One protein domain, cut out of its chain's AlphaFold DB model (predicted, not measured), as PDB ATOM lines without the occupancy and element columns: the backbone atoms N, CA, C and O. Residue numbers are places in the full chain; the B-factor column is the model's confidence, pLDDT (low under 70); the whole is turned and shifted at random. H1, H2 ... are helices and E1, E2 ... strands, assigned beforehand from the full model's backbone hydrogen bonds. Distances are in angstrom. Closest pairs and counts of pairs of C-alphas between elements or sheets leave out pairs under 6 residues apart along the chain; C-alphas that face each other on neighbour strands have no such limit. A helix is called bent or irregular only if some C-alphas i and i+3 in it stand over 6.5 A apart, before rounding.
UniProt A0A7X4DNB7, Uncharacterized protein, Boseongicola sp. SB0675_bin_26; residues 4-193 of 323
ATOM      1  N   VAL A   4     -52.500 -58.386 -49.002       95.50
ATOM      2  CA  VAL A   4     -51.716 -57.155 -49.192       95.50
ATOM      3  C   VAL A   4     -52.568 -55.999 -49.714       95.50
ATOM      4  O   VAL A   4     -52.470 -54.904 -49.173       95.50
ATOM      5  N   ALA A   5     -53.421 -56.216 -50.721       95.56
ATOM      6  CA  ALA A   5     -54.252 -55.133 -51.251       95.56
ATOM      7  C   ALA A   5     -55.236 -54.585 -50.203       95.56
ATOM      8  O   ALA A   5     -55.231 -53.372 -50.007       95.56
ATOM      9  N   PRO A   6     -56.002 -55.415 -49.465       95.75
ATOM     10  CA  PRO A   6     -56.847 -54.912 -48.382       95.75
ATOM     11  C   PRO A   6     -56.062 -54.228 -47.262       95.75
ATOM     12  O   PRO A   6     -56.513 -53.218 -46.728       95.75
ATOM     13  N   ALA A   7     -54.881 -54.745 -46.908       96.38
ATOM     14  CA  ALA A   7     -54.039 -54.128 -45.888       96.38
ATOM     15  C   ALA A   7     -53.569 -52.726 -46.292       96.38
ATOM     16  O   ALA A   7     -53.649 -51.796 -45.487       96.38
ATOM     17  N   LEU A   8     -53.106 -52.577 -47.537       96.56
ATOM     18  CA  LEU A   8     -52.698 -51.289 -48.076       96.56
ATOM     19  C   LEU A   8     -53.906 -50.363 -48.220       96.56
ATOM     20  O   LEU A   8     -53.876 -49.303 -47.618       96.56
ATOM     21  N   ALA A   9     -54.978 -50.762 -48.912       95.69
ATOM     22  CA  ALA A   9     -56.170 -49.930 -49.122       95.69
ATOM     23  C   ALA A   9     -56.729 -49.365 -47.809       95.69
ATOM     24  O   ALA A   9     -56.893 -48.153 -47.675       95.69
ATOM     25  N   HIS A  10     -56.884 -50.217 -46.795       94.00
ATOM     26  CA  HIS A  10     -57.360 -49.789 -45.487       94.00
ATOM     27  C   HIS A  10     -56.403 -48.810 -44.790       94.00
ATOM     28  O   HIS A  10     -56.831 -47.934 -44.044       94.00
ATOM     29  N   GLY A  11     -55.095 -48.935 -45.025       92.19
ATOM     30  CA  GLY A  11     -54.100 -47.978 -44.545       92.19
ATOM     31  C   GLY A  11     -54.281 -46.560 -45.091       92.19
ATOM     32  O   GLY A  11     -53.808 -45.614 -44.466       92.19
ATOM     33  N   PHE A  12     -54.972 -46.417 -46.224       94.12
ATOM     34  CA  PHE A  12     -55.340 -45.149 -46.853       94.12
ATOM     35  C   PHE A  12     -56.849 -44.876 -46.730       94.12
ATOM     36  O   PHE A  12     -57.435 -44.286 -47.634       94.12
ATOM     37  N   ASP A  13     -57.480 -45.330 -45.644       92.62
ATOM     38  CA  ASP A  13     -58.909 -45.128 -45.364       92.62
ATOM     39  C   ASP A  13     -59.837 -45.620 -46.492       92.62
ATOM     40  O   ASP A  13     -60.883 -45.029 -46.764       92.62
ATOM     41  N   ASP A  14     -59.436 -46.708 -47.161       91.56
ATOM     42  CA  ASP A  14     -60.167 -47.326 -48.271       91.56
ATOM     43  C   ASP A  14     -60.430 -46.347 -49.439       91.56
ATOM     44  O   ASP A  14     -61.447 -46.420 -50.134       91.56
ATOM     45  N   ASP A  15     -59.480 -45.430 -49.677       93.81
ATOM     46  CA  ASP A  15     -59.494 -44.496 -50.804       93.81
ATOM     47  C   ASP A  15     -59.668 -45.242 -52.143       93.81
ATOM     48  O   ASP A  15     -58.987 -46.231 -52.453       93.81
ATOM     49  N   ALA A  16     -60.620 -44.767 -52.949       93.75
ATOM     50  CA  ALA A  16     -61.013 -45.423 -54.191       93.75
ATOM     51  C   ALA A  16     -59.895 -45.406 -55.245       93.75
ATOM     52  O   ALA A  16     -59.716 -46.403 -55.947       93.75
ATOM     53  N   ASP A  17     -59.116 -44.323 -55.327       93.69
ATOM     54  CA  ASP A  17     -57.999 -44.215 -56.271       93.69
ATOM     55  C   ASP A  17     -56.855 -45.143 -55.854       93.69
ATOM     56  O   ASP A  17     -56.212 -45.763 -56.700       93.69
ATOM     57  N   VAL A  18     -56.605 -45.271 -54.544       96.12
ATOM     58  CA  VAL A  18     -55.626 -46.226 -53.999       96.12
ATOM     59  C   VAL A  18     -56.044 -47.656 -54.323       96.12
ATOM     60  O   VAL A  18     -55.230 -48.451 -54.793       96.12
ATOM     61  N   THR A  19     -57.319 -47.978 -54.120       96.12
ATOM     62  CA  THR A  19     -57.870 -49.303 -54.412       96.12
ATOM     63  C   THR A  19     -57.774 -49.636 -55.904       96.12
ATOM     64  O   THR A  19     -57.321 -50.723 -56.262       96.12
ATOM     65  N   ASP A  20     -58.132 -48.700 -56.789       95.56
ATOM     66  CA  ASP A  20     -57.958 -48.859 -58.239       95.56
ATOM     67  C   ASP A  20     -56.480 -49.031 -58.622       95.56
ATOM     68  O   ASP A  20     -56.120 -49.935 -59.381       95.56
ATOM     69  N   ALA A  21     -55.593 -48.215 -58.044       95.81
ATOM     70  CA  ALA A  21     -54.160 -48.304 -58.288       95.81
ATOM     71  C   ALA A  21     -53.578 -49.667 -57.884       95.81
ATOM     72  O   ALA A  21     -52.754 -50.199 -58.626       95.81
ATOM     73  N   LEU A  22     -54.026 -50.246 -56.764       96.75
ATOM     74  CA  LEU A  22     -53.617 -51.578 -56.304       96.75
ATOM     75  C   LEU A  22     -54.109 -52.697 -57.230       96.75
ATOM     76  O   LEU A  22     -53.356 -53.632 -57.508       96.75
ATOM     77  N   HIS A  23     -55.343 -52.609 -57.735       95.12
ATOM     78  CA  HIS A  23     -55.864 -53.566 -58.720       95.12
ATOM     79  C   HIS A  23     -55.140 -53.480 -60.067       95.12
ATOM     80  O   HIS A  23     -55.048 -54.472 -60.785       95.12
ATOM     81  N   GLY A  24     -54.601 -52.306 -60.395       94.38
ATOM     82  CA  GLY A  24     -53.801 -52.072 -61.588       94.38
ATOM     83  C   GLY A  24     -52.342 -52.528 -61.490       94.38
ATOM     84  O   GLY A  24     -51.557 -52.103 -62.330       94.38
ATOM     85  N   ILE A  25     -51.938 -53.318 -60.489       97.25
ATOM     86  CA  ILE A  25     -50.570 -53.852 -60.382       97.25
ATOM     87  C   ILE A  25     -50.487 -55.204 -61.101       97.25
ATOM     88  O   ILE A  25     -51.283 -56.105 -60.839       97.25
ATOM     89  N   GLU A  26     -49.496 -55.367 -61.979       97.50
ATOM     90  CA  GLU A  26     -49.193 -56.657 -62.605       97.50
ATOM     91  C   GLU A  26     -48.086 -57.404 -61.854       97.50
ATOM     92  O   GLU A  26     -47.243 -56.796 -61.193       97.50
ATOM     93  N   PHE A  27     -48.057 -58.732 -62.002       96.38
ATOM     94  CA  PHE A  27     -47.098 -59.608 -61.331       96.38
ATOM     95  C   PHE A  27     -46.393 -60.531 -62.324       96.38
ATOM     96  O   PHE A  27     -47.026 -61.087 -63.222       96.38
ATOM     97  N   ALA A  28     -45.091 -60.734 -62.131       94.62
ATOM     98  CA  ALA A  28     -44.299 -61.713 -62.869       94.62
ATOM     99  C   ALA A  28     -43.336 -62.471 -61.948       94.62
ATOM    100  O   ALA A  28     -42.956 -61.996 -60.879       94.62
ATOM    101  N   ALA A  29     -42.923 -63.661 -62.387       90.69
ATOM    102  CA  ALA A  29     -41.868 -64.421 -61.730       90.69
ATOM    103  C   ALA A  29     -40.483 -63.842 -62.055       90.69
ATOM    104  O   ALA A  29     -40.290 -63.233 -63.111       90.69
ATOM    105  N   LEU A  30     -39.505 -64.082 -61.175       87.69
ATOM    106  CA  LEU A  30     -38.113 -63.710 -61.435       87.69
ATOM    107  C   LEU A  30     -37.597 -64.394 -62.721       87.69
ATOM    108  O   LEU A  30     -37.791 -65.600 -62.894       87.69
ATOM    109  N   PRO A  31     -36.930 -63.653 -63.625       82.12
ATOM    110  CA  PRO A  31     -36.356 -64.226 -64.836       82.12
ATOM    111  C   PRO A  31     -35.180 -65.156 -64.504       82.12
ATOM    112  O   PRO A  31     -34.386 -64.872 -63.609       82.12
ATOM    113  N   ALA A  32     -35.029 -66.241 -65.272       76.88
ATOM    114  CA  ALA A  32     -33.962 -67.228 -65.067       76.88
ATOM    115  C   ALA A  32     -32.544 -66.622 -65.165       76.88
ATOM    116  O   ALA A  32     -31.664 -66.990 -64.386       76.88
ATOM    117  N   ASP A  33     -32.366 -65.647 -66.065       74.62
ATOM    118  CA  ASP A  33     -31.075 -65.029 -66.401       74.62
ATOM    119  C   ASP A  33     -30.936 -63.575 -65.894       74.62
ATOM    120  O   ASP A  33     -30.156 -62.794 -66.438       74.62
ATOM    121  N   GLY A  34     -31.699 -63.176 -64.867       64.81
ATOM    122  CA  GLY A  34     -31.715 -61.795 -64.363       64.81
ATOM    123  C   GLY A  34     -31.454 -61.637 -62.860       64.81
ATOM    124  O   GLY A  34     -31.034 -62.584 -62.185       64.81
ATOM    125  N   PRO A  35     -31.676 -60.422 -62.315       67.12
ATOM    126  CA  PRO A  35     -31.541 -60.150 -60.890       67.12
ATOM    127  C   PRO A  35     -32.418 -61.106 -60.084       67.12
ATOM    128  O   PRO A  35     -33.614 -61.223 -60.336       67.12
ATOM    129  N   ARG A  36     -31.824 -61.779 -59.097       78.50
ATOM    130  CA  ARG A  36     -32.522 -62.748 -58.232       78.50
ATOM    131  C   ARG A  36     -33.162 -62.112 -56.998       78.50
ATOM    132  O   ARG A  36     -33.449 -62.808 -56.030       78.50
ATOM    133  N   ILE A  37     -33.334 -60.794 -57.023       86.62
ATOM    134  CA  ILE A  37     -33.976 -60.034 -55.957       86.62
ATOM    135  C   ILE A  37     -35.349 -59.556 -56.435       86.62
ATOM    136  O   ILE A  37     -35.470 -59.152 -57.600       86.62
ATOM    137  N   PRO A  38     -36.374 -59.608 -55.570       92.25
ATOM    138  CA  PRO A  38     -37.650 -58.965 -55.836       92.25
ATOM    139  C   PRO A  38     -37.457 -57.494 -56.203       92.25
ATOM    140  O   PRO A  38     -36.543 -56.845 -55.692       92.25
ATOM    141  N   HIS A  39     -38.249 -57.009 -57.155       94.12
ATOM    142  CA  HIS A  39     -38.179 -55.622 -57.596       94.12
ATOM    143  C   HIS A  39     -39.459 -55.184 -58.307       94.12
ATOM    144  O   HIS A  39     -40.162 -55.978 -58.935       94.12
ATOM    145  N   THR A  40     -39.701 -53.876 -58.278       96.50
ATOM    146  CA  THR A  40     -40.800 -53.222 -58.989       96.50
ATOM    147  C   THR A  40     -40.292 -52.449 -60.200       96.50
ATOM    148  O   THR A  40     -39.410 -51.594 -60.085       96.50
ATOM    149  N   VAL A  41     -40.898 -52.700 -61.359       95.25
ATOM    150  CA  VAL A  41     -40.584 -52.052 -62.635       95.25
ATOM    151  C   VAL A  41     -41.641 -51.007 -62.976       95.25
ATOM    152  O   VAL A  41     -42.828 -51.316 -63.121       95.25
ATOM    153  N   ASP A  42     -41.187 -49.773 -63.181       96.12
ATOM    154  CA  ASP A  42     -41.970 -48.743 -63.856       96.12
ATOM    155  C   ASP A  42     -41.877 -48.948 -65.379       96.12
ATOM    156  O   ASP A  42     -40.800 -48.837 -65.967       96.12
ATOM    157  N   ARG A  43     -43.006 -49.267 -66.022       94.44
ATOM    158  CA  ARG A  43     -43.098 -49.480 -67.480       94.44
ATOM    159  C   ARG A  43     -43.495 -48.216 -68.252       94.44
ATOM    160  O   ARG A  43     -43.747 -48.290 -69.453       94.44
ATOM    161  N   GLY A  44     -43.531 -47.070 -67.576       92.44
ATOM    162  CA  GLY A  44     -43.895 -45.780 -68.139       92.44
ATOM    163  C   GLY A  44     -45.401 -45.518 -68.157       92.44
ATOM    164  O   GLY A  44     -46.227 -46.382 -67.867       92.44
ATOM    165  N   ARG A  45     -45.754 -44.278 -68.512       91.44
ATOM    166  CA  ARG A  45     -47.130 -43.767 -68.458       91.44
ATOM    167  C   ARG A  45     -48.095 -44.601 -69.297       91.44
ATOM    168  O   ARG A  45     -47.828 -44.887 -70.459       91.44
ATOM    169  N   GLY A  46     -49.253 -44.908 -68.715       88.56
ATOM    170  CA  GLY A  46     -50.307 -45.694 -69.364       88.56
ATOM    171  C   GLY A  46     -50.091 -47.206 -69.283       88.56
ATOM    172  O   GLY A  46     -51.004 -47.958 -69.612       88.56
ATOM    173  N   CYS A  47     -48.932 -47.653 -68.795       93.56
ATOM    174  CA  CYS A  47     -48.663 -49.050 -68.494       93.56
ATOM    175  C   CYS A  47     -48.770 -49.285 -66.980       93.56
ATOM    176  O   CYS A  47     -48.264 -48.482 -66.194       93.56
ATOM    177  N   PRO A  48     -49.384 -50.390 -66.534       94.75
ATOM    178  CA  PRO A  48     -49.388 -50.722 -65.118       94.75
ATOM    179  C   PRO A  48     -47.966 -51.056 -64.624       94.75
ATOM    180  O   PRO A  48     -47.170 -51.608 -65.395       94.75
ATOM    181  N   PRO A  49     -47.604 -50.733 -63.370       97.12
ATOM    182  CA  PRO A  49     -46.338 -51.173 -62.790       97.12
ATOM    183  C   PRO A  49     -46.310 -52.702 -62.675       97.12
ATOM    184  O   PRO A  49     -47.352 -53.344 -62.531       97.12
ATOM    185  N   LEU A  50     -45.110 -53.274 -62.743       97.56
ATOM    186  CA  LEU A  50     -44.895 -54.717 -62.656       97.56
ATOM    187  C   LEU A  50     -44.085 -55.051 -61.404       97.56
ATOM    188  O   LEU A  50     -42.948 -54.604 -61.276       97.56
ATOM    189  N   VAL A  51     -44.644 -55.870 -60.518       97.50
ATOM    190  CA  VAL A  51     -43.927 -56.466 -59.385       97.50
ATOM    191  C   VAL A  51     -43.363 -57.816 -59.819       97.50
ATOM    192  O   VAL A  51     -44.104 -58.712 -60.231       97.50
ATOM    193  N   VAL A  52     -42.044 -57.969 -59.736       95.81
ATOM    194  CA  VAL A  52     -41.338 -59.198 -60.106       95.81
ATOM    195  C   VAL A  52     -40.813 -59.869 -58.843       95.81
ATOM    196  O   VAL A  52     -39.939 -59.326 -58.171       95.81
ATOM    197  N   MET A  53     -41.325 -61.055 -58.517       93.56
ATOM    198  CA  MET A  53     -40.897 -61.810 -57.335       93.56
ATOM    199  C   MET A  53     -41.092 -63.321 -57.504       93.56
ATOM    200  O   MET A  53     -41.889 -63.778 -58.319       93.56
ATOM    201  N   GLU A  54     -40.377 -64.115 -56.712       90.75
ATOM    202  CA  GLU A  54     -40.598 -65.559 -56.591       90.75
ATOM    203  C   GLU A  54     -41.333 -65.836 -55.276       90.75
ATOM    204  O   GLU A  54     -40.819 -65.526 -54.206       90.75
ATOM    205  N   TRP A  55     -42.532 -66.418 -55.350       90.06
ATOM    206  CA  TRP A  55     -43.329 -66.749 -54.169       90.06
ATOM    207  C   TRP A  55     -42.998 -68.153 -53.657       90.06
ATOM    208  O   TRP A  55     -43.227 -69.141 -54.358       90.06
ATOM    209  N   LYS A  56     -42.503 -68.257 -52.421       89.19
ATOM    210  CA  LYS A  56     -42.143 -69.522 -51.754       89.19
ATOM    211  C   LYS A  56     -43.133 -69.914 -50.657       89.19
ATOM    212  O   LYS A  56     -42.939 -70.940 -50.006       89.19
ATOM    213  N   GLY A  57     -44.202 -69.140 -50.470       87.19
ATOM    214  CA  GLY A  57     -45.229 -69.392 -49.458       87.19
ATOM    215  C   GLY A  57     -44.771 -69.093 -48.035       87.19
ATOM    216  O   GLY A  57     -45.317 -69.665 -47.091       87.19
ATOM    217  N   ARG A  58     -43.761 -68.238 -47.870       89.94
ATOM    218  CA  ARG A  58     -43.208 -67.870 -46.571       89.94
ATOM    219  C   ARG A  58     -43.681 -66.478 -46.139       89.94
ATOM    220  O   ARG A  58     -44.187 -65.688 -46.929       89.94
ATOM    221  N   VAL A  59     -43.523 -66.177 -44.852       90.38
ATOM    222  CA  VAL A  59     -43.957 -64.895 -44.266       90.38
ATOM    223  C   VAL A  59     -43.105 -63.720 -44.762       90.38
ATOM    224  O   VAL A  59     -43.633 -62.630 -44.962       90.38
ATOM    225  N   ASP A  60     -41.813 -63.947 -45.007       90.06
ATOM    226  CA  ASP A  60     -40.908 -62.979 -45.640       90.06
ATOM    227  C   ASP A  60     -41.339 -62.640 -47.077       90.06
ATOM    228  O   ASP A  60     -41.267 -61.475 -47.465       90.06
ATOM    229  N   ASP A  61     -41.902 -63.594 -47.829       92.50
ATOM    230  CA  ASP A  61     -42.473 -63.302 -49.152       92.50
ATOM    231  C   ASP A  61     -43.660 -62.331 -49.060       92.50
ATOM    232  O   ASP A  61     -43.839 -61.487 -49.933       92.50
ATOM    233  N   LEU A  62     -44.481 -62.425 -48.007       94.94
ATOM    234  CA  LEU A  62     -45.635 -61.541 -47.826       94.94
ATOM    235  C   LEU A  62     -45.207 -60.109 -47.473       94.94
ATOM    236  O   LEU A  62     -45.768 -59.158 -48.019       94.94
ATOM    237  N   ALA A  63     -44.212 -59.957 -46.593       94.12
ATOM    238  CA  ALA A  63     -43.622 -58.655 -46.282       94.12
ATOM    239  C   ALA A  63     -42.981 -58.032 -47.532       94.12
ATOM    240  O   ALA A  63     -43.264 -56.882 -47.865       94.12
ATOM    241  N   CYS A  64     -42.221 -58.826 -48.289       95.50
ATOM    242  CA  CYS A  64     -41.635 -58.405 -49.557       95.50
ATOM    243  C   CYS A  64     -42.699 -58.017 -50.598       95.50
ATOM    244  O   CYS A  64     -42.582 -56.981 -51.247       95.50
ATOM    245  N   LEU A  65     -43.788 -58.781 -50.720       97.12
ATOM    246  CA  LEU A  65     -44.899 -58.423 -51.602       97.12
ATOM    247  C   LEU A  65     -45.514 -57.071 -51.207       97.12
ATOM    248  O   LEU A  65     -45.796 -56.258 -52.082       97.12
ATOM    249  N   ALA A  66     -45.707 -56.804 -49.910       98.25
ATOM    250  CA  ALA A  66     -46.205 -55.508 -49.447       98.25
ATOM    251  C   ALA A  66     -45.233 -54.361 -49.760       98.25
ATOM    252  O   ALA A  66     -45.679 -53.297 -50.192       98.25
ATOM    253  N   HIS A  67     -43.929 -54.596 -49.603       98.31
ATOM    254  CA  HIS A  67     -42.869 -53.655 -49.961       98.31
ATOM    255  C   HIS A  67     -42.935 -53.263 -51.448       98.31
ATOM    256  O   HIS A  67     -43.061 -52.087 -51.794       98.31
ATOM    257  N   GLU A  68     -42.950 -54.255 -52.340       98.19
ATOM    258  CA  GLU A  68     -42.989 -54.023 -53.785       98.19
ATOM    259  C   GLU A  68     -44.336 -53.446 -54.250       98.19
ATOM    260  O   GLU A  68     -44.387 -52.524 -55.066       98.19
ATOM    261  N   CYS A  69     -45.458 -53.900 -53.683       98.44
ATOM    262  CA  CYS A  69     -46.762 -53.296 -53.965       98.44
ATOM    263  C   CYS A  69     -46.821 -51.827 -53.538       98.44
ATOM    264  O   CYS A  69     -47.447 -51.022 -54.226       98.44
ATOM    265  N   ALA A  70     -46.153 -51.446 -52.450       98.38
ATOM    266  CA  ALA A  70     -46.058 -50.051 -52.055       98.38
ATOM    267  C   ALA A  70     -45.216 -49.225 -53.043       98.38
ATOM    268  O   ALA A  70     -45.607 -48.095 -53.339       98.38
ATOM    269  N   HIS A  71     -44.135 -49.759 -53.623       98.38
ATOM    270  CA  HIS A  71     -43.449 -49.100 -54.748       98.38
ATOM    271  C   HIS A  71     -44.360 -48.931 -55.965       98.38
ATOM    272  O   HIS A  71     -44.425 -47.851 -56.554       98.38
ATOM    273  N   ALA A  72     -45.086 -49.983 -56.339       98.19
ATOM    274  CA  ALA A  72     -46.010 -49.948 -57.466       98.19
ATOM    275  C   ALA A  72     -47.132 -48.916 -57.246       98.19
ATOM    276  O   ALA A  72     -47.478 -48.161 -58.159       98.19
ATOM    277  N   LEU A  73     -47.638 -48.820 -56.015       97.88
ATOM    278  CA  LEU A  73     -48.629 -47.828 -55.617       97.88
ATOM    279  C   LEU A  73     -48.086 -46.397 -55.740       97.88
ATOM    280  O   LEU A  73     -48.781 -45.538 -56.281       97.88
ATOM    281  N   GLN A  74     -46.844 -46.139 -55.312       96.88
ATOM    282  CA  GLN A  74     -46.194 -44.831 -55.496       96.88
ATOM    283  C   GLN A  74     -46.142 -44.443 -56.977       96.88
ATOM    284  O   GLN A  74     -46.540 -43.337 -57.326       96.88
ATOM    285  N   ILE A  75     -45.707 -45.362 -57.853       97.38
ATOM    286  CA  ILE A  75     -45.602 -45.126 -59.305       97.38
ATOM    287  C   ILE A  75     -46.961 -44.723 -59.890       97.38
ATOM    288  O   ILE A  75     -47.053 -43.769 -60.663       97.38
ATOM    289  N   ARG A  76     -48.029 -45.431 -59.510       96.44
ATOM    290  CA  ARG A  76     -49.390 -45.143 -59.983       96.44
ATOM    291  C   ARG A  76     -49.886 -43.790 -59.480       96.44
ATOM    292  O   ARG A  76     -50.340 -42.978 -60.282       96.44
ATOM    293  N   LEU A  77     -49.786 -43.541 -58.175       96.44
ATOM    294  CA  LEU A  77     -50.325 -42.330 -57.553       96.44
ATOM    295  C   LEU A  77     -49.541 -41.069 -57.931       96.44
ATOM    296  O   LEU A  77     -50.135 -39.999 -58.025       96.44
ATOM    297  N   SER A  78     -48.232 -41.175 -58.183       95.81
ATOM    298  CA  SER A  78     -47.408 -40.052 -58.645       95.81
ATOM    299  C   SER A  78     -47.512 -39.794 -60.151       95.81
ATOM    300  O   SER A  78     -46.888 -38.865 -60.667       95.81
ATOM    301  N   GLY A  79     -48.261 -40.617 -60.896       94.38
ATOM    302  CA  GLY A  79     -48.318 -40.526 -62.353       94.38
ATOM    303  C   GLY A  79     -46.959 -40.787 -63.014       94.38
ATOM    304  O   GLY A  79     -46.624 -40.134 -64.010       94.38
ATOM    305  N   HIS A  80     -46.200 -41.745 -62.473       94.75
ATOM    306  CA  HIS A  80     -44.845 -42.125 -62.891       94.75
ATOM    307  C   HIS A  80     -43.788 -41.033 -62.659       94.75
ATOM    308  O   HIS A  80     -42.722 -41.048 -63.276       94.75
ATOM    309  N   ASP A  81     -44.069 -40.056 -61.793       95.12
ATOM    310  CA  ASP A  81     -43.052 -39.098 -61.378       95.12
ATOM    311  C   ASP A  81     -42.040 -39.763 -60.433       95.12
ATOM    312  O   ASP A  81     -42.412 -40.488 -59.501       95.12
ATOM    313  N   THR A  82     -40.752 -39.535 -60.697       92.00
ATOM    314  CA  THR A  82     -39.652 -40.256 -60.043       92.00
ATOM    315  C   THR A  82     -39.489 -39.795 -58.602       92.00
ATOM    316  O   THR A  82     -39.169 -38.639 -58.336       92.00
ATOM    317  N   MET A  83     -39.652 -40.725 -57.663       95.94
ATOM    318  CA  MET A  83     -39.491 -40.458 -56.237       95.94
ATOM    319  C   MET A  83     -38.021 -40.587 -55.795       95.94
ATOM    320  O   MET A  83     -37.355 -41.549 -56.194       95.94
ATOM    321  N   PRO A  84     -37.498 -39.674 -54.949       95.81
ATOM    322  CA  PRO A  84     -36.149 -39.791 -54.399       95.81
ATOM    323  C   PRO A  84     -35.959 -41.090 -53.593       95.81
ATOM    324  O   PRO A  84     -36.888 -41.485 -52.885       95.81
ATOM    325  N   PRO A  85     -34.771 -41.731 -53.631       96.50
ATOM    326  CA  PRO A  85     -34.548 -43.059 -53.052       96.50
ATOM    327  C   PRO A  85     -35.003 -43.223 -51.596       96.50
ATOM    328  O   PRO A  85     -35.748 -44.145 -51.294       96.50
ATOM    329  N   VAL A  86     -34.647 -42.301 -50.693       96.50
ATOM    330  CA  VAL A  86     -35.062 -42.394 -49.278       96.50
ATOM    331  C   VAL A  86     -36.587 -42.382 -49.128       96.50
ATOM    332  O   VAL A  86     -37.135 -43.192 -48.387       96.50
ATOM    333  N   ALA A  87     -37.291 -41.498 -49.843       96.94
ATOM    334  CA  ALA A  87     -38.753 -41.427 -49.786       96.94
ATOM    335  C   ALA A  87     -39.417 -42.654 -50.419       96.94
ATOM    336  O   ALA A  87     -40.404 -43.163 -49.885       96.94
ATOM    337  N   ARG A  88     -38.837 -43.154 -51.514       97.81
ATOM    338  CA  ARG A  88     -39.287 -44.359 -52.212       97.81
ATOM    339  C   ARG A  88     -39.272 -45.577 -51.284       97.81
ATOM    340  O   ARG A  88     -40.266 -46.295 -51.186       97.81
ATOM    341  N   GLU A  89     -38.168 -45.767 -50.568       98.25
ATOM    342  CA  GLU A  89     -38.001 -46.848 -49.591       98.25
ATOM    343  C   GLU A  89     -38.843 -46.624 -48.327       98.25
ATOM    344  O   GLU A  89     -39.383 -47.570 -47.761       98.25
ATOM    345  N   ALA A  90     -39.035 -45.371 -47.893       97.81
ATOM    346  CA  ALA A  90     -39.845 -45.075 -46.710       97.81
ATOM    347  C   ALA A  90     -41.311 -45.460 -46.939       97.81
ATOM    348  O   ALA A  90     -41.958 -46.035 -46.068       97.81
ATOM    349  N   CYS A  91     -41.823 -45.191 -48.139       98.00
ATOM    350  CA  CYS A  91     -43.146 -45.634 -48.555       98.00
ATOM    351  C   CYS A  91     -43.242 -47.170 -48.632       98.00
ATOM    352  O   CYS A  91     -44.269 -47.733 -48.257       98.00
ATOM    353  N   ALA A  92     -42.185 -47.859 -49.067       98.31
ATOM    354  CA  ALA A  92     -42.170 -49.319 -49.143       98.31
ATOM    355  C   ALA A  92     -42.200 -49.981 -47.757       98.31
ATOM    356  O   ALA A  92     -43.075 -50.802 -47.473       98.31
ATOM    357  N   PHE A  93     -41.355 -49.511 -46.838       98.31
ATOM    358  CA  PHE A  93     -41.391 -49.920 -45.433       98.31
ATOM    359  C   PHE A  93     -42.698 -49.540 -44.731       98.31
ATOM    360  O   PHE A  93     -43.155 -50.257 -43.840       98.31
ATOM    361  N   LEU A  94     -43.338 -48.435 -45.125       97.56
ATOM    362  CA  LEU A  94     -44.665 -48.102 -44.621       97.56
ATOM    363  C   LEU A  94     -45.706 -49.137 -45.074       97.56
ATOM    364  O   LEU A  94     -46.559 -49.515 -44.277       97.56
ATOM    365  N   GLY A  95     -45.606 -49.636 -46.309       98.06
ATOM    366  CA  GLY A  95     -46.441 -50.728 -46.810       98.06
ATOM    367  C   GLY A  95     -46.334 -52.001 -45.966       98.06
ATOM    368  O   GLY A  95     -47.353 -52.592 -45.609       98.06
ATOM    369  N   GLU A  96     -45.120 -52.378 -45.562       98.38
ATOM    370  CA  GLU A  96     -44.900 -53.490 -44.625       98.38
ATOM    371  C   GLU A  96     -45.576 -53.246 -43.265       98.38
ATOM    372  O   GLU A  96     -46.235 -54.134 -42.724       98.38
ATOM    373  N   LEU A  97     -45.459 -52.034 -42.712       97.88
ATOM    374  CA  LEU A  97     -46.080 -51.682 -41.430       97.88
ATOM    375  C   LEU A  97     -47.615 -51.702 -41.499       97.88
ATOM    376  O   LEU A  97     -48.263 -52.144 -40.548       97.88
ATOM    377  N   LEU A  98     -48.201 -51.277 -42.622       97.44
ATOM    378  CA  LEU A  98     -49.642 -51.379 -42.873       97.44
ATOM    379  C   LEU A  98     -50.104 -52.841 -42.929       97.44
ATOM    380  O   LEU A  98     -51.131 -53.182 -42.340       97.44
ATOM    381  N   LEU A  99     -49.325 -53.726 -43.560       98.25
ATOM    382  CA  LEU A  99     -49.578 -55.167 -43.546       98.25
ATOM    383  C   LEU A  99     -49.527 -55.745 -42.124       98.25
ATOM    384  O   LEU A  99     -50.430 -56.487 -41.732       98.25
ATOM    385  N   ILE A 100     -48.505 -55.394 -41.339       97.25
ATOM    386  CA  ILE A 100     -48.372 -55.834 -39.941       97.25
ATOM    387  C   ILE A 100     -49.577 -55.371 -39.114       97.25
ATOM    388  O   ILE A 100     -50.142 -56.152 -38.346       97.25
ATOM    389  N   ASP A 101     -50.007 -54.120 -39.279       96.12
ATOM    390  CA  ASP A 101     -51.180 -53.578 -38.588       96.12
ATOM    391  C   ASP A 101     -52.488 -54.258 -38.997       96.12
ATOM    392  O   ASP A 101     -53.352 -54.510 -38.153       96.12
ATOM    393  N   HIS A 102     -52.632 -54.575 -40.283       96.75
ATOM    394  CA  HIS A 102     -53.769 -55.333 -40.779       96.75
ATOM    395  C   HIS A 102     -53.799 -56.733 -40.156       96.75
ATOM    396  O   HIS A 102     -54.824 -57.125 -39.593       96.75
ATOM    397  N   ALA A 103     -52.674 -57.457 -40.168       97.06
ATOM    398  CA  ALA A 103     -52.564 -58.773 -39.542       97.06
ATOM    399  C   ALA A 103     -52.883 -58.708 -38.042       97.06
ATOM    400  O   ALA A 103     -53.658 -59.521 -37.549       97.06
ATOM    401  N   ARG A 104     -52.404 -57.682 -37.326       95.75
ATOM    402  CA  ARG A 104     -52.698 -57.474 -35.895       95.75
ATOM    403  C   ARG A 104     -54.194 -57.502 -35.571       95.75
ATOM    404  O   ARG A 104     -54.571 -57.916 -34.478       95.75
ATOM    405  N   ARG A 105     -55.035 -57.037 -36.496       93.69
ATOM    406  CA  ARG A 105     -56.491 -56.937 -36.318       93.69
ATOM    407  C   ARG A 105     -57.262 -58.184 -36.752       93.69
ATOM    408  O   ARG A 105     -58.381 -58.365 -36.284       93.69
ATOM    409  N   HIS A 106     -56.686 -59.022 -37.612       95.62
ATOM    410  CA  HIS A 106     -57.419 -60.105 -38.285       95.62
ATOM    411  C   HIS A 106     -56.819 -61.498 -38.056       95.62
ATOM    412  O   HIS A 106     -57.551 -62.482 -38.087       95.62
ATOM    413  N   ASP A 107     -55.513 -61.598 -37.801       96.00
ATOM    414  CA  ASP A 107     -54.794 -62.861 -37.630       96.00
ATOM    415  C   ASP A 107     -53.586 -62.685 -36.689       96.00
ATOM    416  O   ASP A 107     -52.512 -62.208 -37.070       96.00
ATOM    417  N   ALA A 108     -53.757 -63.104 -35.432       93.81
ATOM    418  CA  ALA A 108     -52.729 -62.981 -34.400       93.81
ATOM    419  C   ALA A 108     -51.470 -63.824 -34.685       93.81
ATOM    420  O   ALA A 108     -50.372 -63.429 -34.282       93.81
ATOM    421  N   ALA A 109     -51.607 -64.965 -35.368       94.69
ATOM    422  CA  ALA A 109     -50.474 -65.826 -35.696       94.69
ATOM    423  C   ALA A 109     -49.629 -65.195 -36.809       94.69
ATOM    424  O   ALA A 109     -48.407 -65.092 -36.676       94.69
ATOM    425  N   LEU A 110     -50.287 -64.698 -37.860       95.06
ATOM    426  CA  LEU A 110     -49.625 -63.965 -38.935       95.06
ATOM    427  C   LEU A 110     -48.970 -62.677 -38.421       95.06
ATOM    428  O   LEU A 110     -47.837 -62.383 -38.793       95.06
ATOM    429  N   PHE A 111     -49.637 -61.941 -37.527       96.50
ATOM    430  CA  PHE A 111     -49.069 -60.753 -36.886       96.50
ATOM    431  C   PHE A 111     -47.758 -61.057 -36.158       96.50
ATOM    432  O   PHE A 111     -46.760 -60.374 -36.387       96.50
ATOM    433  N   GLY A 112     -47.747 -62.091 -35.307       88.31
ATOM    434  CA  GLY A 112     -46.548 -62.489 -34.572       88.31
ATOM    435  C   GLY A 112     -45.389 -62.847 -35.504       88.31
ATOM    436  O   GLY A 112     -44.267 -62.387 -35.293       88.31
ATOM    437  N   ALA A 113     -45.672 -63.602 -36.569       95.12
ATOM    438  CA  ALA A 113     -44.664 -63.998 -37.546       95.12
ATOM    439  C   ALA A 113     -44.128 -62.806 -38.363       95.12
ATOM    440  O   ALA A 113     -42.916 -62.666 -38.510       95.12
ATOM    441  N   LEU A 114     -45.002 -61.919 -38.855       94.62
ATOM    442  CA  LEU A 114     -44.594 -60.727 -39.604       94.62
ATOM    443  C   LEU A 114     -43.760 -59.776 -38.741       94.62
ATOM    444  O   LEU A 114     -42.719 -59.299 -39.185       94.62
ATOM    445  N   LEU A 115     -44.183 -59.527 -37.496       93.31
ATOM    446  CA  LEU A 115     -43.457 -58.653 -36.577       93.31
ATOM    447  C   LEU A 115     -42.068 -59.209 -36.246       93.31
ATOM    448  O   LEU A 115     -41.102 -58.446 -36.167       93.31
ATOM    449  N   GLN A 116     -41.954 -60.527 -36.068       90.62
ATOM    450  CA  GLN A 116     -40.670 -61.183 -35.844       90.62
ATOM    451  C   GLN A 116     -39.742 -61.012 -37.052       90.62
ATOM    452  O   GLN A 116     -38.601 -60.590 -36.867       90.62
ATOM    453  N   THR A 117     -40.230 -61.289 -38.266       93.19
ATOM    454  CA  THR A 117     -39.459 -61.113 -39.508       93.19
ATOM    455  C   THR A 117     -38.997 -59.666 -39.670       93.19
ATOM    456  O   THR A 117     -37.800 -59.415 -39.788       93.19
ATOM    457  N   TRP A 118     -39.918 -58.706 -39.552       92.81
ATOM    458  CA  TRP A 118     -39.629 -57.277 -39.684       92.81
ATOM    459  C   TRP A 118     -38.608 -56.786 -38.645       92.81
ATOM    460  O   TRP A 118     -37.745 -55.958 -38.936       92.81
ATOM    461  N   THR A 119     -38.670 -57.318 -37.420       87.69
ATOM    462  CA  THR A 119     -37.716 -56.974 -36.357       87.69
ATOM    463  C   THR A 119     -36.343 -57.599 -36.604       87.69
ATOM    464  O   THR A 119     -35.332 -56.940 -36.368       87.69
ATOM    465  N   ALA A 120     -36.282 -58.842 -37.088       86.44
ATOM    466  CA  ALA A 120     -35.022 -59.523 -37.390       86.44
ATOM    467  C   ALA A 120     -34.224 -58.807 -38.492       86.44
ATOM    468  O   ALA A 120     -32.999 -58.718 -38.412       86.44
ATOM    469  N   GLU A 121     -34.907 -58.223 -39.478       93.00
ATOM    470  CA  GLU A 121     -34.286 -57.438 -40.551       93.00
ATOM    471  C   GLU A 121     -33.586 -56.164 -40.065       93.00
ATOM    472  O   GLU A 121     -32.715 -55.638 -40.763       93.00
ATOM    473  N   ASN A 122     -33.891 -55.678 -38.857       89.94
ATOM    474  CA  ASN A 122     -33.207 -54.513 -38.298       89.94
ATOM    475  C   ASN A 122     -31.712 -54.769 -38.069       89.94
ATOM    476  O   ASN A 122     -30.940 -53.818 -38.114       89.94
ATOM    477  N   ALA A 123     -31.275 -56.025 -37.902       89.06
ATOM    478  CA  ALA A 123     -29.847 -56.353 -37.867       89.06
ATOM    479  C   ALA A 123     -29.129 -55.968 -39.176       89.06
ATOM    480  O   ALA A 123     -27.954 -55.606 -39.168       89.06
ATOM    481  N   THR A 124     -29.852 -56.006 -40.297       92.62
ATOM    482  CA  THR A 124     -29.358 -55.575 -41.603       92.62
ATOM    483  C   THR A 124     -29.558 -54.072 -41.782       92.62
ATOM    484  O   THR A 124     -28.579 -53.344 -41.921       92.62
ATOM    485  N   TYR A 125     -30.806 -53.589 -41.731       92.25
ATOM    486  CA  TYR A 125     -31.138 -52.205 -42.098       92.25
ATOM    487  C   TYR A 125     -30.678 -51.159 -41.080       92.25
ATOM    488  O   TYR A 125     -30.339 -50.044 -41.462       92.25
ATOM    489  N   LEU A 126     -30.692 -51.490 -39.788       90.88
ATOM    490  CA  LEU A 126     -30.273 -50.599 -38.699       90.88
ATOM    491  C   LEU A 126     -28.952 -51.045 -38.051       90.88
ATOM    492  O   LEU A 126     -28.514 -50.427 -37.087       90.88
ATOM    493  N   GLY A 127     -28.336 -52.111 -38.573       91.75
ATOM    494  CA  GLY A 127     -26.980 -52.548 -38.242       91.75
ATOM    495  C   GLY A 127     -26.054 -52.314 -39.431       91.75
ATOM    496  O   GLY A 127     -25.624 -51.192 -39.666       91.75
ATOM    497  N   ALA A 128     -25.806 -53.351 -40.234       92.06
ATOM    498  CA  ALA A 128     -24.811 -53.309 -41.313       92.06
ATOM    499  C   ALA A 128     -25.001 -52.166 -42.339       92.06
ATOM    500  O   ALA A 128     -24.025 -51.554 -42.782       92.06
ATOM    501  N   ASP A 129     -26.241 -51.853 -42.731       93.88
ATOM    502  CA  ASP A 129     -26.520 -50.744 -43.656       93.88
ATOM    503  C   ASP A 129     -26.324 -49.372 -42.987       93.88
ATOM    504  O   ASP A 129     -25.944 -48.409 -43.657       93.88
ATOM    505  N   LEU A 130     -26.553 -49.273 -41.672       90.06
ATOM    506  CA  LEU A 130     -26.303 -48.054 -40.904       90.06
ATOM    507  C   LEU A 130     -24.800 -47.804 -40.748       90.06
ATOM    508  O   LEU A 130     -24.362 -46.675 -40.953       90.06
ATOM    509  N   ASP A 131     -24.018 -48.851 -40.483       87.50
ATOM    510  CA  ASP A 131     -22.553 -48.777 -40.475       87.50
ATOM    511  C   ASP A 131     -22.035 -48.314 -41.846       87.50
ATOM    512  O   ASP A 131     -21.264 -47.362 -41.943       87.50
ATOM    513  N   THR A 132     -22.564 -48.899 -42.928       90.44
ATOM    514  CA  THR A 132     -22.223 -48.507 -44.308       90.44
ATOM    515  C   THR A 132     -22.553 -47.039 -44.593       90.44
ATOM    516  O   THR A 132     -21.784 -46.340 -45.260       90.44
ATOM    517  N   LEU A 133     -23.702 -46.552 -44.115       91.75
ATOM    518  CA  LEU A 133     -24.077 -45.144 -44.235       91.75
ATOM    519  C   LEU A 133     -23.132 -44.248 -43.422       91.75
ATOM    520  O   LEU A 133     -22.685 -43.225 -43.936       91.75
ATOM    521  N   SER A 134     -22.802 -44.632 -42.190       86.38
ATOM    522  CA  SER A 134     -21.880 -43.897 -41.315       86.38
ATOM    523  C   SER A 134     -20.487 -43.760 -41.939       86.38
ATOM    524  O   SER A 134     -19.930 -42.659 -41.991       86.38
ATOM    525  N   ASP A 135     -19.955 -44.846 -42.498       85.44
ATOM    526  CA  ASP A 135     -18.666 -44.857 -43.194       85.44
ATOM    527  C   ASP A 135     -18.685 -43.966 -44.444       85.44
ATOM    528  O   ASP A 135     -17.747 -43.207 -44.699       85.44
ATOM    529  N   ALA A 136     -19.775 -44.012 -45.218       88.00
ATOM    530  CA  ALA A 136     -19.941 -43.176 -46.402       88.00
ATOM    531  C   ALA A 136     -20.056 -41.685 -46.060       88.00
ATOM    532  O   ALA A 136     -19.492 -40.845 -46.759       88.00
ATOM    533  N   LEU A 137     -20.748 -41.343 -44.970       85.69
ATOM    534  CA  LEU A 137     -20.846 -39.964 -44.493       85.69
ATOM    535  C   LEU A 137     -19.510 -39.440 -43.959       85.69
ATOM    536  O   LEU A 137     -19.241 -38.250 -44.104       85.69
ATOM    537  N   SER A 138     -18.669 -40.323 -43.416       83.00
ATOM    538  CA  SER A 138     -17.349 -39.982 -42.875       83.00
ATOM    539  C   SER A 138     -16.259 -39.852 -43.946       83.00
ATOM    540  O   SER A 138     -15.178 -39.349 -43.653       83.00
ATOM    541  N   ASN A 139     -16.507 -40.285 -45.188       82.62
ATOM    542  CA  ASN A 139     -15.508 -40.282 -46.257       82.62
ATOM    543  C   ASN A 139     -16.109 -39.848 -47.606       82.62
ATOM    544  O   ASN A 139     -16.832 -40.604 -48.253       82.62
ATOM    545  N   SER A 140     -15.734 -38.654 -48.086       74.25
ATOM    546  CA  SER A 140     -16.203 -38.094 -49.371       74.25
ATOM    547  C   SER A 140     -15.805 -38.887 -50.610       74.25
ATOM    548  O   SER A 140     -16.414 -38.690 -51.661       74.25
ATOM    549  N   GLY A 141     -14.802 -39.761 -50.515       81.81
ATOM    550  CA  GLY A 141     -14.397 -40.644 -51.605       81.81
ATOM    551  C   GLY A 141     -15.267 -41.894 -51.747       81.81
ATOM    552  O   GLY A 141     -15.133 -42.612 -52.739       81.81
ATOM    553  N   THR A 142     -16.143 -42.180 -50.779       86.25
ATOM    554  CA  THR A 142     -16.976 -43.383 -50.802       86.25
ATOM    555  C   THR A 142     -18.038 -43.281 -51.892       86.25
ATOM    556  O   THR A 142     -18.840 -42.348 -51.931       86.25
ATOM    557  N   ALA A 143     -18.064 -44.269 -52.790       88.81
ATOM    558  CA  ALA A 143     -19.083 -44.341 -53.827       88.81
ATOM    559  C   ALA A 143     -20.477 -44.535 -53.211       88.81
ATOM    560  O   ALA A 143     -20.660 -45.309 -52.268       88.81
ATOM    561  N   TYR A 144     -21.470 -43.856 -53.783       89.62
ATOM    562  CA  TYR A 144     -22.860 -44.023 -53.381       89.62
ATOM    563  C   TYR A 144     -23.334 -45.459 -53.632       89.62
ATOM    564  O   TYR A 144     -23.153 -46.010 -54.720       89.62
ATOM    565  N   GLN A 145     -23.986 -46.041 -52.629       91.75
ATOM    566  CA  GLN A 145     -24.629 -47.348 -52.715       91.75
ATOM    567  C   GLN A 145     -26.096 -47.198 -52.338       91.75
ATOM    568  O   GLN A 145     -26.416 -46.614 -51.311       91.75
ATOM    569  N   TYR A 146     -27.000 -47.777 -53.130       92.62
ATOM    570  CA  TYR A 146     -28.442 -47.601 -52.923       92.62
ATOM    571  C   TYR A 146     -28.919 -48.047 -51.526       92.62
ATOM    572  O   TYR A 146     -29.835 -47.450 -50.964       92.62
ATOM    573  N   ARG A 147     -28.254 -49.035 -50.918       93.81
ATOM    574  CA  ARG A 147     -28.558 -49.505 -49.555       93.81
ATOM    575  C   ARG A 147     -28.341 -48.444 -48.471       93.81
ATOM    576  O   ARG A 147     -28.980 -48.521 -47.430       93.81
ATOM    577  N   GLN A 148     -27.533 -47.412 -48.733       94.50
ATOM    578  CA  GLN A 148     -27.329 -46.279 -47.817       94.50
ATOM    579  C   GLN A 148     -28.638 -45.529 -47.509       94.50
ATOM    580  O   GLN A 148     -28.722 -44.831 -46.503       94.50
ATOM    581  N   ASN A 149     -29.682 -45.681 -48.335       95.56
ATOM    582  CA  ASN A 149     -30.991 -45.075 -48.077       95.56
ATOM    583  C   ASN A 149     -31.821 -45.834 -47.034       95.56
ATOM    584  O   ASN A 149     -32.692 -45.235 -46.403       95.56
ATOM    585  N   TYR A 150     -31.589 -47.138 -46.863       96.12
ATOM    586  CA  TYR A 150     -32.459 -48.012 -46.074       96.12
ATOM    587  C   TYR A 150     -32.552 -47.637 -44.591       96.12
ATOM    588  O   TYR A 150     -33.681 -47.595 -44.098       96.12
ATOM    589  N   PRO A 151     -31.458 -47.292 -43.878       94.75
ATOM    590  CA  PRO A 151     -31.552 -46.968 -42.456       94.75
ATOM    591  C   PRO A 151     -32.466 -45.763 -42.200       94.75
ATOM    592  O   PRO A 151     -33.386 -45.821 -41.381       94.75
ATOM    593  N   VAL A 152     -32.265 -44.683 -42.963       94.00
ATOM    594  CA  VAL A 152     -33.065 -43.454 -42.847       94.00
ATOM    595  C   VAL A 152     -34.514 -43.721 -43.244       94.00
ATOM    596  O   VAL A 152     -35.436 -43.297 -42.550       94.00
ATOM    597  N   ALA A 153     -34.732 -44.468 -44.326       96.81
ATOM    598  CA  ALA A 153     -36.067 -44.770 -44.815       96.81
ATOM    599  C   ALA A 153     -36.871 -45.652 -43.841       96.81
ATOM    600  O   ALA A 153     -38.049 -45.385 -43.603       96.81
ATOM    601  N   ARG A 154     -36.231 -46.655 -43.220       95.50
ATOM    602  CA  ARG A 154     -36.840 -47.545 -42.212       95.50
ATOM    603  C   ARG A 154     -37.298 -46.750 -40.990       95.50
ATOM    604  O   ARG A 154     -38.429 -46.912 -40.533       95.50
ATOM    605  N   LEU A 155     -36.452 -45.846 -40.490       91.81
ATOM    606  CA  LEU A 155     -36.797 -44.967 -39.368       91.81
ATOM    607  C   LEU A 155     -37.921 -43.984 -39.734       91.81
ATOM    608  O   LEU A 155     -38.856 -43.809 -38.948       91.81
ATOM    609  N   ALA A 156     -37.878 -43.396 -40.933       93.69
ATOM    610  CA  ALA A 156     -38.919 -42.498 -41.426       93.69
ATOM    611  C   ALA A 156     -40.277 -43.195 -41.537       93.69
ATOM    612  O   ALA A 156     -41.282 -42.647 -41.087       93.69
ATOM    613  N   ALA A 157     -40.307 -44.424 -42.054       95.62
ATOM    614  CA  ALA A 157     -41.525 -45.220 -42.150       95.62
ATOM    615  C   ALA A 157     -42.172 -45.464 -40.779       95.62
ATOM    616  O   ALA A 157     -43.381 -45.296 -40.634       95.62
ATOM    617  N   VAL A 158     -41.378 -45.775 -39.747       92.44
ATOM    618  CA  VAL A 158     -41.886 -45.940 -38.373       92.44
ATOM    619  C   VAL A 158     -42.499 -44.642 -37.844       92.44
ATOM    620  O   VAL A 158     -43.551 -44.676 -37.202       92.44
ATOM    621  N   GLN A 159     -41.865 -43.496 -38.102       89.44
ATOM    622  CA  GLN A 159     -42.396 -42.200 -37.677       89.44
ATOM    623  C   GLN A 159     -43.692 -41.836 -38.395       89.44
ATOM    624  O   GLN A 159     -44.665 -41.460 -37.741       89.44
ATOM    625  N   LEU A 160     -43.724 -42.002 -39.716       92.38
ATOM    626  CA  LEU A 160     -44.916 -41.786 -40.529       92.38
ATOM    627  C   LEU A 160     -46.055 -42.702 -40.089       92.38
ATOM    628  O   LEU A 160     -47.181 -42.249 -39.927       92.38
ATOM    629  N   PHE A 161     -45.766 -43.973 -39.813       92.50
ATOM    630  CA  PHE A 161     -46.771 -44.924 -39.357       92.50
ATOM    631  C   PHE A 161     -47.391 -44.526 -38.010       92.50
ATOM    632  O   PHE A 161     -48.608 -44.636 -37.830       92.50
ATOM    633  N   LYS A 162     -46.578 -44.038 -37.062       86.69
ATOM    634  CA  LYS A 162     -47.058 -43.574 -35.748       86.69
ATOM    635  C   LYS A 162     -48.032 -42.402 -35.863       86.69
ATOM    636  O   LYS A 162     -49.019 -42.388 -35.135       86.69
ATOM    637  N   HIS A 163     -47.791 -41.487 -36.797       83.75
ATOM    638  CA  HIS A 163     -48.585 -40.268 -36.982       83.75
ATOM    639  C   HIS A 163     -49.494 -40.339 -38.221       83.75
ATOM    640  O   HIS A 163     -50.001 -39.325 -38.682       83.75
ATOM    641  N   ARG A 164     -49.730 -41.535 -38.780       83.06
ATOM    642  CA  ARG A 164     -50.345 -41.724 -40.111       83.06
ATOM    643  C   ARG A 164     -51.704 -41.049 -40.317       83.06
ATOM    644  O   ARG A 164     -52.010 -40.669 -41.440       83.06
ATOM    645  N   VAL A 165     -52.475 -40.876 -39.243       75.12
ATOM    646  CA  VAL A 165     -53.770 -40.168 -39.252       75.12
ATOM    647  C   VAL A 165     -53.591 -38.677 -39.576       75.12
ATOM    648  O   VAL A 165     -54.451 -38.063 -40.193       75.12
ATOM    649  N   GLU A 166     -52.453 -38.098 -39.202       73.12
ATOM    650  CA  GLU A 166     -52.117 -36.686 -39.395       73.12
ATOM    651  C   GLU A 166     -51.283 -36.459 -40.671       73.12
ATOM    652  O   GLU A 166     -51.357 -35.394 -41.281       73.12
ATOM    653  N   CYS A 167     -50.495 -37.452 -41.105       67.25
ATOM    654  CA  CYS A 167     -49.479 -37.281 -42.154       67.25
ATOM    655  C   CYS A 167     -49.993 -37.277 -43.604       67.25
ATOM    656  O   CYS A 167     -49.203 -37.010 -44.509       67.25
ATOM    657  N   GLY A 168     -51.264 -37.604 -43.860       81.62
ATOM    658  CA  GLY A 168     -51.814 -37.669 -45.220       81.62
ATOM    659  C   GLY A 168     -51.028 -38.615 -46.140       81.62
ATOM    660  O   GLY A 168     -50.372 -38.171 -47.084       81.62
ATOM    661  N   LEU A 169     -51.092 -39.929 -45.889       91.75
ATOM    662  CA  LEU A 169     -50.286 -40.936 -46.604       91.75
ATOM    663  C   LEU A 169     -50.415 -40.860 -48.131       91.75
ATOM    664  O   LEU A 169     -49.421 -40.986 -48.850       91.75
ATOM    665  N   ARG A 170     -51.626 -40.592 -48.637       93.62
ATOM    666  CA  ARG A 170     -51.877 -40.417 -50.075       93.62
ATOM    667  C   ARG A 170     -51.039 -39.282 -50.660       93.62
ATOM    668  O   ARG A 170     -50.479 -39.435 -51.741       93.62
ATOM    669  N   SER A 171     -50.904 -38.166 -49.942       93.31
ATOM    670  CA  SER A 171     -50.086 -37.034 -50.382       93.31
ATOM    671  C   SER A 171     -48.615 -37.414 -50.498       93.31
ATOM    672  O   SER A 171     -47.989 -37.046 -51.487       93.31
ATOM    673  N   LEU A 172     -48.073 -38.183 -49.550       95.00
ATOM    674  CA  LEU A 172     -46.704 -38.699 -49.638       95.00
ATOM    675  C   LEU A 172     -46.522 -39.573 -50.892       95.00
ATOM    676  O   LEU A 172     -45.631 -39.301 -51.698       95.00
ATOM    677  N   PHE A 173     -47.391 -40.567 -51.095       96.88
ATOM    678  CA  PHE A 173     -47.269 -41.513 -52.212       96.88
ATOM    679  C   PHE A 173     -47.470 -40.848 -53.582       96.88
ATOM    680  O   PHE A 173     -46.817 -41.229 -54.548       96.88
ATOM    681  N   ALA A 174     -48.326 -39.827 -53.666       96.50
ATOM    682  CA  ALA A 174     -48.602 -39.099 -54.903       96.50
ATOM    683  C   ALA A 174     -47.578 -37.992 -55.227       96.50
ATOM    684  O   ALA A 174     -47.655 -37.374 -56.286       96.50
ATOM    685  N   SER A 175     -46.627 -37.699 -54.332       95.62
ATOM    686  CA  SER A 175     -45.773 -36.507 -54.462       95.62
ATOM    687  C   SER A 175     -44.574 -36.648 -55.397       95.62
ATOM    688  O   SER A 175     -43.921 -35.634 -55.651       95.62
ATOM    689  N   GLY A 176     -44.259 -37.855 -55.883       95.06
ATOM    690  CA  GLY A 176     -43.157 -38.081 -56.826       95.06
ATOM    691  C   GLY A 176     -41.845 -37.432 -56.370       95.06
ATOM    692  O   GLY A 176     -41.390 -37.662 -55.246       95.06
ATOM    693  N   GLY A 177     -41.270 -36.560 -57.202       93.56
ATOM    694  CA  GLY A 177     -40.036 -35.822 -56.912       93.56
ATOM    695  C   GLY A 177     -40.104 -34.953 -55.649       93.56
ATOM    696  O   GLY A 177     -39.091 -34.718 -54.990       93.56
ATOM    697  N   GLY A 178     -41.304 -34.515 -55.260       93.56
ATOM    698  CA  GLY A 178     -41.551 -33.711 -54.063       93.56
ATOM    699  C   GLY A 178     -41.664 -34.508 -52.761       93.56
ATOM    700  O   GLY A 178     -41.838 -33.894 -51.711       93.56
ATOM    701  N   ALA A 179     -41.580 -35.843 -52.785       94.88
ATOM    702  CA  ALA A 179     -41.906 -36.689 -51.632       94.88
ATOM    703  C   ALA A 179     -41.042 -36.441 -50.381       94.88
ATOM    704  O   ALA A 179     -41.526 -36.612 -49.264       94.88
ATOM    705  N   MET A 180     -39.799 -35.967 -50.539       92.94
ATOM    706  CA  MET A 180     -38.907 -35.682 -49.404       92.94
ATOM    707  C   MET A 180     -39.486 -34.663 -48.412       92.94
ATOM    708  O   MET A 180     -39.202 -34.765 -47.225       92.94
ATOM    709  N   ARG A 181     -40.348 -33.733 -48.858       90.69
ATOM    710  CA  ARG A 181     -40.994 -32.730 -47.983       90.69
ATOM    711  C   ARG A 181     -41.959 -33.334 -46.957       90.69
ATOM    712  O   ARG A 181     -42.355 -32.658 -46.019       90.69
ATOM    713  N   HIS A 182     -42.388 -34.574 -47.189       91.12
ATOM    714  CA  HIS A 182     -43.307 -35.299 -46.317       91.12
ATOM    715  C   HIS A 182     -42.573 -36.200 -45.325       91.12
ATOM    716  O   HIS A 182     -43.202 -36.731 -44.412       91.12
ATOM    717  N   LEU A 183     -41.264 -36.412 -45.497       91.06
ATOM    718  CA  LEU A 183     -40.508 -37.254 -44.584       91.06
ATOM    719  C   LEU A 183     -40.194 -36.493 -43.290       91.06
ATOM    720  O   LEU A 183     -39.739 -35.350 -43.350       91.06
ATOM    721  N   PRO A 184     -40.341 -37.131 -42.118       86.38
ATOM    722  CA  PRO A 184     -40.085 -36.506 -40.824       86.38
ATOM    723  C   PRO A 184     -38.582 -36.469 -40.492       86.38
ATOM    724  O   PRO A 184     -38.187 -36.818 -39.384       86.38
ATOM    725  N   VAL A 185     -37.735 -36.060 -41.441       79.69
ATOM    726  CA  VAL A 185     -36.268 -36.063 -41.282       79.69
ATOM    727  C   VAL A 185     -35.836 -35.158 -40.127       79.69
ATOM    728  O   VAL A 185     -35.033 -35.577 -39.299       79.69
ATOM    729  N   GLU A 186     -36.410 -33.958 -40.029       69.81
ATOM    730  CA  GLU A 186     -36.127 -33.013 -38.941       69.81
ATOM    731  C   GLU A 186     -36.523 -33.581 -37.561       69.81
ATOM    732  O   GLU A 186     -35.643 -33.719 -36.710       69.81
ATOM    733  N   PRO A 187     -37.779 -34.022 -37.320       67.88
ATOM    734  CA  PRO A 187     -38.136 -34.708 -36.078       67.88
ATOM    735  C   PRO A 187     -37.277 -35.939 -35.772       67.88
ATOM    736  O   PRO A 187     -37.027 -36.237 -34.609       67.88
ATOM    737  N   MET A 188     -36.836 -36.688 -36.784       73.38
ATOM    738  CA  MET A 188     -35.972 -37.854 -36.587       73.38
ATOM    739  C   MET A 188     -34.568 -37.475 -36.123       73.38
ATOM    740  O   MET A 188     -34.042 -38.140 -35.233       73.38
ATOM    741  N   ALA A 189     -33.981 -36.423 -36.697       63.03
ATOM    742  CA  ALA A 189     -32.702 -35.884 -36.245       63.03
ATOM    743  C   ALA A 189     -32.811 -35.354 -34.806       63.03
ATOM    744  O   ALA A 189     -31.923 -35.585 -33.991       63.03
ATOM    745  N   ASN A 190     -33.949 -34.743 -34.472       55.59
ATOM    746  CA  ASN A 190     -34.194 -34.182 -33.146       55.59
ATOM    747  C   ASN A 190     -34.599 -35.233 -32.100       55.59
ATOM    748  O   ASN A 190     -34.475 -34.967 -30.914       55.59
ATOM    749  N   ARG A 191     -35.021 -36.445 -32.496       53.00
ATOM    750  CA  ARG A 191     -35.371 -37.545 -31.569       53.00
ATOM    751  C   ARG A 191     -34.182 -38.164 -30.847       53.00
ATOM    752  O   ARG A 191     -34.369 -38.722 -29.771       53.00
ATOM    753  N   ALA A 192     -32.972 -38.052 -31.394       47.91
ATOM    754  CA  ALA A 192     -31.764 -38.292 -30.602       47.91
ATOM    755  C   ALA A 192     -31.673 -37.314 -29.408       47.91
ATOM    756  O   ALA A 192     -31.051 -37.633 -28.402       47.91
ATOM    757  N   GLY A 193     -32.366 -36.174 -29.508       47.22
ATOM    758  CA  GLY A 193     -32.549 -35.148 -28.491       47.22
ATOM    759  C   GLY A 193     -33.883 -35.170 -27.731       47.22
ATOM    760  O   GLY A 193     -34.093 -34.285 -26.916       47.22
TER     761      GLY A 193
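This is residues 4 to 193 of the 323 residues of an uncharacterized protein of Boseongicola sp. SB0675_bin_26 (UniProt A0A7X4DNB7). Two long helices, H3 and H4, cross as the core, with H1 packed on one side of H4 and H7 on the other. A small sheet, E1 E3 E2, covers H3 on the side away from H4, and H6 and H11 pack on H7 away from the core. The printed part has 190 residues, mostly helix, in the order H1, H2, E1, E2, E3, then H3 to H11; the sheet is mixed. It is compact, with a radius of gyration of the C-alphas of 16.3 A and spans of 44 by 40 by 34 A.

Find C-alpha 4 at (-51.716, -57.155, -49.192), where H1, residues 4 to 11, begins; H2 is residues 16 to 23. Next come E1, residues 26 to 28, E2, residues 39 to 41, and E3, residues 50 to 52. H3 runs 26.9 A over residues 59 to 77. From C-alpha 85 at (-34.548, -43.059, -53.052), H4 runs 32.1 A to residue 106. H5 is residues 108 to 120, H6 residues 122 to 138, 22.0 A, and H7 residues 146 to 162, 25.6 A. H7 has a kink of 33 degrees near residue 153 and is only just irregular, C-alphas 148 and 151 being 6.9 A apart. H8 is residues 164 to 167, H9 169 to 174, and H10 176 to 182, irregular with C-alphas 177 and 180 7.6 A apart. H11, residues 185 to 191, ends at C-alpha 191, (-35.371, -37.545, -31.569).

Start at the hub helices: H3 and H4 touch at a steep tilt of 56 degrees, closest at C-alphas 67 and 92, 4.5 A. H3 makes two layers with the sheet, a helix on one face, at a height over the sheet of 8.6 A. E1 and E3 are parallel, N 28 to O 51 2.9 A; the hairpin E2 and E3 is antiparallel, N 41 to O 50 2.8 A. H1 and H2 form a hairpin, and H1 touches H4, C-alphas 7 and 99 closest at 5.1 A. H4 and H5 form another hairpin, C-alphas 103 and 111 closest at 4.8 A. H7 touches H4, C-alphas 153 and 90 closest at 4.2 A. H7 touches H6 with residues 147 to 154 alone, C-alphas 148 and 133 closest at 5.0 A, and H11 with residues 155 to 159 alone, C-alphas 156 and 185 closest at 7.0 A. H9 touches H3, C-alphas 174 and 77 closest at 4.5 A, and H10 only just at the corner, with 3 pairs of C-alphas within 8 A. H8 is close to H7 but not clearly touching, at 6.6 A between C-alphas 167 and 160. H1, H2, H3, H4, H5, H9 and H11 have every O i to N i+4 pair within hydrogen-bond range, H6 and H7 10 of 13 each, H10 0 of 3 but 3 of 4 O i to N i+3 pairs; H8 is too short for one.

The C-alphas farthest apart are those of His 106 and Gly 141, 49.1 A. The printed part has no cut, and no link is long. Confidence is under 70 at residues 34 to 35, 167, 186 to 187 and 189 to 193.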